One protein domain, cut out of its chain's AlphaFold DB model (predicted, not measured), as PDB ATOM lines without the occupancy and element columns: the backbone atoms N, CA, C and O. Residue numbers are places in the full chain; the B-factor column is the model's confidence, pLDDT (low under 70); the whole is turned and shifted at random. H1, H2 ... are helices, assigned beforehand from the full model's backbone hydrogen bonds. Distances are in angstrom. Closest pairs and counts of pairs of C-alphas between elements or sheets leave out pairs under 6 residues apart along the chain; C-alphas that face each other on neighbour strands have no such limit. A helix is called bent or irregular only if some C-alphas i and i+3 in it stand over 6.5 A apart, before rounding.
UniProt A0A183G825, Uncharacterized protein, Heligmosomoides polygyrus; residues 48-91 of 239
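What this domain is: This is residues 48 to 91 of the 239 residues of an uncharacterized protein of Heligmosomoides polygyrus (UniProt A0A183G825). A small head with a long helical arm: the head, residues 48 to 79, holds H1, the short H2 and the first part of H3, and residues 80 to 91, which are the rest of H3 and a short tail, stick out free from it. H1 and the beginning of H3 meet at a slant, while H2 stays near H1 without touching it. The printed part has 44 residues with three named helices, H1, H2 and H3 in that order along the chain, and no named strand; its class is all helix. It is loose, with a radius of gyration of the C-alphas of 12.0 A, and its C-alphas span 38 by 15 by 15 A, the arm making much of the length.

Where its parts are: The printed part begins at Asn 48, with its C-alpha at (-60.202, -29.996, 55.979). H1 runs from Ala 51 to Glu 59, 12.3 A from first to last C-alpha, and its C-alpha 51 is at (-55.865, -38.056, 59.237). H2 follows with residues 64 to 69, 10.0 A long; it is irregular, as C-alphas 65 and 68 are 7.4 A apart. H3 runs from Val 72 to Asn 88, 24.9 A, and ends with C-alpha 88 at (-38.947, -51.452, 36.405); it is only just irregular, with C-alphas 84 and 87 6.7 A apart.

How they stand to each other: H1 touches H3, with the C-alphas of Glu 53 and Val 72 the closest, 6.5 A apart. H3 touches H1 with residues 72 to 76 alone. The two helices run the same way at a steep tilt of 45 degrees. H1 and H2 are close but not clearly touching, the closest C-alphas being those of Leu 57 and Trp 67, 7.4 A apart. They run opposite ways at a steep tilt of 67 degrees. H2 and H3 are apart, though a tight link of 2 residues joins them. In H1 every O i to N i+4 pair is within hydrogen-bond range; in H3 11 of 13 are, and in H2 0 of 2, beside 2 of 3 O i to N i+3 pairs within range.

The domain as a whole: The two C-alphas farthest apart are those of Asn 48 and Thr 91, 40.1 A. Without residues 80 to 91, which stand free, the body of 32 residues spans 20 by 16 by 14 A, with a radius of gyration of 8.3 A. The printed part has no cut. The links from H1 to H2, of 4 residues, and from H2 to H3 are both tight. The mean pLDDT of the printed part is 79.8, and the model's confidence is low, under 70, in residues 83 to 91.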
ATOM      1  N   ASN A  48     -59.939 -28.889  55.071       80.38
ATOM      2  CA  ASN A  48     -60.202 -29.996  55.979       80.38
ATOM      3  C   ASN A  48     -59.759 -31.308  55.331       80.38
ATOM      4  O   ASN A  48     -60.457 -31.822  54.463       80.38
ATOM      5  N   PHE A  49     -58.622 -31.831  55.787       81.19
ATOM      6  CA  PHE A  49     -58.107 -33.151  55.420       81.19
ATOM      7  C   PHE A  49     -58.314 -34.130  56.575       81.19
ATOM      8  O   PHE A  49     -58.096 -33.765  57.741       81.19
ATOM      9  N   THR A  50     -58.702 -35.364  56.265       86.12
ATOM     10  CA  THR A  50     -58.734 -36.470  57.233       86.12
ATOM     11  C   THR A  50     -57.313 -36.859  57.663       86.12
ATOM     12  O   THR A  50     -56.320 -36.431  57.068       86.12
ATOM     13  N   ALA A  51     -57.180 -37.640  58.739       85.56
ATOM     14  CA  ALA A  51     -55.865 -38.056  59.237       85.56
ATOM     15  C   ALA A  51     -55.126 -38.943  58.218       85.56
ATOM     16  O   ALA A  51     -53.907 -38.871  58.085       85.56
ATOM     17  N   GLU A  52     -55.884 -39.736  57.468       84.81
ATOM     18  CA  GLU A  52     -55.403 -40.617  56.412       84.81
ATOM     19  C   GLU A  52     -54.917 -39.812  55.201       84.81
ATOM     20  O   GLU A  52     -53.840 -40.079  54.677       84.81
ATOM     21  N   GLU A  53     -55.655 -38.776  54.801       86.06
ATOM     22  CA  GLU A  53     -55.271 -37.901  53.687       86.06
ATOM     23  C   GLU A  53     -53.989 -37.120  53.990       86.06
ATOM     24  O   GLU A  53     -53.104 -37.026  53.140       86.06
ATOM     25  N   LYS A  54     -53.847 -36.611  55.220       87.94
ATOM     26  CA  LYS A  54     -52.614 -35.936  55.658       87.94
ATOM     27  C   LYS A  54     -51.417 -36.871  55.600       87.94
ATOM     28  O   LYS A  54     -50.375 -36.491  55.078       87.94
ATOM     29  N   LYS A  55     -51.595 -38.112  56.054       89.56
ATOM     30  CA  LYS A  55     -50.555 -39.137  55.994       89.56
ATOM     31  C   LYS A  55     -50.101 -39.399  54.551       89.56
ATOM     32  O   LYS A  55     -48.903 -39.448  54.303       89.56
ATOM     33  N   VAL A  56     -51.027 -39.482  53.591       88.75
ATOM     34  CA  VAL A  56     -50.693 -39.652  52.162       88.75
ATOM     35  C   VAL A  56     -49.904 -38.455  51.612       88.75
ATOM     36  O   VAL A  56     -48.958 -38.640  50.845       88.75
ATOM     37  N   LEU A  57     -50.267 -37.225  51.987       90.12
ATOM     38  CA  LEU A  57     -49.561 -36.015  51.548       90.12
ATOM     39  C   LEU A  57     -48.150 -35.915  52.154       90.12
ATOM     40  O   LEU A  57     -47.202 -35.567  51.446       90.12
ATOM     41  N   GLU A  58     -48.007 -36.267  53.432       90.25
ATOM     42  CA  GLU A  58     -46.727 -36.306  54.149       90.25
ATOM     43  C   GLU A  58     -45.789 -37.386  53.591       90.25
ATOM     44  O   GLU A  58     -44.628 -37.093  53.301       90.25
ATOM     45  N   GLU A  59     -46.288 -38.603  53.351       89.62
ATOM     46  CA  GLU A  59     -45.517 -39.703  52.747       89.62
ATOM     47  C   GLU A  59     -44.983 -39.341  51.350       89.62
ATOM     48  O   GLU A  59     -43.907 -39.787  50.941       89.62
ATOM     49  N   ASN A  60     -45.694 -38.475  50.624       85.56
ATOM     50  CA  ASN A  60     -45.282 -37.974  49.312       85.56
ATOM     51  C   ASN A  60     -44.487 -36.657  49.372       85.56
ATOM     52  O   ASN A  60     -44.244 -36.054  48.327       85.56
ATOM     53  N   HIS A  61     -44.035 -36.237  50.560       90.25
ATOM     54  CA  HIS A  61     -43.197 -35.050  50.777       90.25
ATOM     55  C   HIS A  61     -43.820 -33.748  50.237       90.25
ATOM     56  O   HIS A  61     -43.115 -32.842  49.779       90.25
ATOM     57  N   ILE A  62     -45.150 -33.641  50.278       89.69
ATOM     58  CA  ILE A  62     -45.870 -32.458  49.805       89.69
ATOM     59  C   ILE A  62     -45.931 -31.431  50.948       89.69
ATOM     60  O   ILE A  62     -46.486 -31.737  52.005       89.69
ATOM     61  N   PRO A  63     -45.404 -30.204  50.769       90.06
ATOM     62  CA  PRO A  63     -45.391 -29.201  51.831       90.06
ATOM     63  C   PRO A  63     -46.806 -28.718  52.178       90.06
ATOM     64  O   PRO A  63     -47.644 -28.542  51.293       90.06
ATOM     65  N   GLU A  64     -47.044 -28.434  53.463       87.44
ATOM     66  CA  GLU A  64     -48.356 -28.037  54.011       87.44
ATOM     67  C   GLU A  64     -48.992 -26.838  53.295       87.44
ATOM     68  O   GLU A  64     -50.209 -26.779  53.126       87.44
ATOM     69  N   SER A  65     -48.173 -25.899  52.811       87.12
ATOM     70  CA  SER A  65     -48.636 -24.721  52.066       87.12
ATOM     71  C   SER A  65     -49.353 -25.066  50.758       87.12
ATOM     72  O   SER A  65     -50.120 -24.248  50.250       87.12
ATOM     73  N   LEU A  66     -49.115 -26.261  50.214       86.88
ATOM     74  CA  LEU A  66     -49.712 -26.727  48.968       86.88
ATOM     75  C   LEU A  66     -50.910 -27.646  49.180       86.88
ATOM     76  O   LEU A  66     -51.673 -27.828  48.236       86.88
ATOM     77  N   TRP A  67     -51.124 -28.179  50.387       87.25
ATOM     78  CA  TRP A  67     -52.212 -29.125  50.657       87.25
ATOM     79  C   TRP A  67     -53.575 -28.646  50.145       87.25
ATOM     80  O   TRP A  67     -54.214 -29.418  49.432       87.25
ATOM     81  N   PRO A  68     -54.000 -27.381  50.358       88.19
ATOM     82  CA  PRO A  68     -55.324 -26.932  49.925       88.19
ATOM     83  C   PRO A  68     -55.550 -26.975  48.412       88.19
ATOM     84  O   PRO A  68     -56.694 -26.955  47.963       88.19
ATOM     85  N   PHE A  69     -54.472 -27.022  47.630       85.50
ATOM     86  CA  PHE A  69     -54.494 -27.015  46.169       85.50
ATOM     87  C   PHE A  69     -54.224 -28.400  45.569       85.50
ATOM     88  O   PHE A  69     -54.191 -28.548  44.346       85.50
ATOM     89  N   VAL A  70     -54.019 -29.414  46.411       84.88
ATOM     90  CA  VAL A  70     -53.651 -30.765  45.997       84.88
ATOM     91  C   VAL A  70     -54.867 -31.684  46.061       84.88
ATOM     92  O   VAL A  70     -55.548 -31.797  47.075       84.88
ATOM     93  N   ASN A  71     -55.121 -32.389  44.957       87.75
ATOM     94  CA  ASN A  71     -56.120 -33.449  44.905       87.75
ATOM     95  C   ASN A  71     -55.520 -34.749  45.469       87.75
ATOM     96  O   ASN A  71     -54.695 -35.385  44.811       87.75
ATOM     97  N   VAL A  72     -55.945 -35.148  46.671       86.69
ATOM     98  CA  VAL A  72     -55.397 -36.312  47.392       86.69
ATOM     99  C   VAL A  72     -55.612 -37.624  46.631       86.69
ATOM    100  O   VAL A  72     -54.682 -38.415  46.508       86.69
ATOM    101  N   THR A  73     -56.782 -37.824  46.014       85.88
ATOM    102  CA  THR A  73     -57.065 -39.014  45.190       85.88
ATOM    103  C   THR A  73     -56.126 -39.106  43.984       85.88
ATOM    104  O   THR A  73     -55.714 -40.192  43.575       85.88
ATOM    105  N   ALA A  74     -55.750 -37.960  43.408       85.44
ATOM    106  CA  ALA A  74     -54.776 -37.932  42.324       85.44
ATOM    107  C   ALA A  74     -53.372 -38.323  42.818       85.44
ATOM    108  O   ALA A  74     -52.700 -39.097  42.136       85.44
ATOM    109  N   VAL A  75     -52.961 -37.850  44.001       86.75
ATOM    110  CA  VAL A  75     -51.682 -38.218  44.637       86.75
ATOM    111  C   VAL A  75     -51.619 -39.718  44.910       86.75
ATOM    112  O   VAL A  75     -50.645 -40.361  44.527       86.75
ATOM    113  N   GLU A  76     -52.674 -40.296  45.480       86.06
ATOM    114  CA  GLU A  76     -52.769 -41.735  45.744       86.06
ATOM    115  C   GLU A  76     -52.651 -42.553  44.447       86.06
ATOM    116  O   GLU A  76     -51.823 -43.456  44.346       86.06
ATOM    117  N   SER A  77     -53.365 -42.149  43.388       81.25
ATOM    118  CA  SER A  77     -53.292 -42.826  42.084       81.25
ATOM    119  C   SER A  77     -51.906 -42.759  41.425       81.25
ATOM    120  O   SER A  77     -51.538 -43.646  40.649       81.25
ATOM    121  N   LEU A  78     -51.138 -41.696  41.687       81.94
ATOM    122  CA  LEU A  78     -49.765 -41.547  41.204       81.94
ATOM    123  C   LEU A  78     -48.799 -42.388  42.030       81.94
ATOM    124  O   LEU A  78     -47.904 -43.009  41.458       81.94
ATOM    125  N   ASN A  79     -49.008 -42.447  43.343       81.88
ATOM    126  CA  ASN A  79     -48.231 -43.293  44.237       81.88
ATOM    127  C   ASN A  79     -48.391 -44.776  43.864       81.88
ATOM    128  O   ASN A  79     -47.397 -45.476  43.689       81.88
ATOM    129  N   ASP A  80     -49.620 -45.224  43.602       79.81
ATOM    130  CA  ASP A  80     -49.898 -46.585  43.130       79.81
ATOM    131  C   ASP A  80     -49.228 -46.895  41.787       79.81
ATOM    132  O   ASP A  80     -48.732 -48.002  41.567       79.81
ATOM    133  N   LYS A  81     -49.188 -45.924  40.869       76.94
ATOM    134  CA  LYS A  81     -48.487 -46.072  39.585       76.94
ATOM    135  C   LYS A  81     -46.976 -46.151  39.764       76.94
ATOM    136  O   LYS A  81     -46.353 -46.967  39.089       76.94
ATOM    137  N   ARG A  82     -46.399 -45.336  40.654       70.94
ATOM    138  CA  ARG A  82     -44.973 -45.391  40.994       70.94
ATOM    139  C   ARG A  82     -44.630 -46.754  41.582       70.94
ATOM    140  O   ARG A  82     -43.772 -47.421  41.029       70.94
ATOM    141  N   ASN A  83     -45.384 -47.219  42.575       69.50
ATOM    142  CA  ASN A  83     -45.142 -48.506  43.232       69.50
ATOM    143  C   ASN A  83     -45.317 -49.701  42.280       69.50
ATOM    144  O   ASN A  83     -44.595 -50.685  42.387       69.50
ATOM    145  N   ARG A  84     -46.225 -49.616  41.296       65.94
ATOM    146  CA  ARG A  84     -46.318 -50.611  40.207       65.94
ATOM    147  C   ARG A  84     -45.158 -50.549  39.212       65.94
ATOM    148  O   ARG A  84     -44.955 -51.511  38.482       65.94
ATOM    149  N   SER A  85     -44.453 -49.424  39.146       60.56
ATOM    150  CA  SER A  85     -43.321 -49.198  38.242       60.56
ATOM    151  C   SER A  85     -41.965 -49.405  38.926       60.56
ATOM    152  O   SER A  85     -40.958 -49.401  38.229       60.56
ATOM    153  N   GLU A  86     -41.914 -49.605  40.250       54.50
ATOM    154  CA  GLU A  86     -40.659 -49.874  40.970       54.50
ATOM    155  C   GLU A  86     -40.087 -51.282  40.708       54.50
ATOM    156  O   GLU A  86     -38.922 -51.522  40.992       54.50
ATOM    157  N   ASP A  87     -40.850 -52.175  40.066       51.91
ATOM    158  CA  ASP A  87     -40.330 -53.418  39.456       51.91
ATOM    159  C   ASP A  87     -39.645 -53.169  38.088       51.91
ATOM    160  O   ASP A  87     -39.183 -54.088  37.429       51.91
ATOM    161  N   ASN A  88     -39.592 -51.909  37.641       51.69
ATOM    162  CA  ASN A  88     -38.947 -51.452  36.405       51.69
ATOM    163  C   ASN A  88     -38.065 -50.213  36.662       51.69
ATOM    164  O   ASN A  88     -37.943 -49.331  35.804       51.69
ATOM    165  N   VAL A  89     -37.461 -50.105  37.853       55.59
ATOM    166  CA  VAL A  89     -36.346 -49.169  38.048       55.59
ATOM    167  C   VAL A  89     -35.206 -49.664  37.170       55.59
ATOM    168  O   VAL A  89     -34.574 -50.659  37.493       55.59
ATOM    169  N   ILE A  90     -34.979 -48.980  36.050       49.53
ATOM    170  CA  ILE A  90     -33.809 -49.191  35.199       49.53
ATOM    171  C   ILE A  90     -32.601 -48.804  36.050       49.53
ATOM    172  O   ILE A  90     -32.316 -47.616  36.230       49.53
ATOM    173  N   THR A  91     -31.957 -49.804  36.639       55.91
ATOM    174  CA  THR A  91     -30.638 -49.632  37.240       55.91
ATOM    175  C   THR A  91     -29.626 -49.434  36.114       55.91
ATOM    176  O   THR A  91     -29.879 -49.816  34.969       55.91
TER     177      THR A  91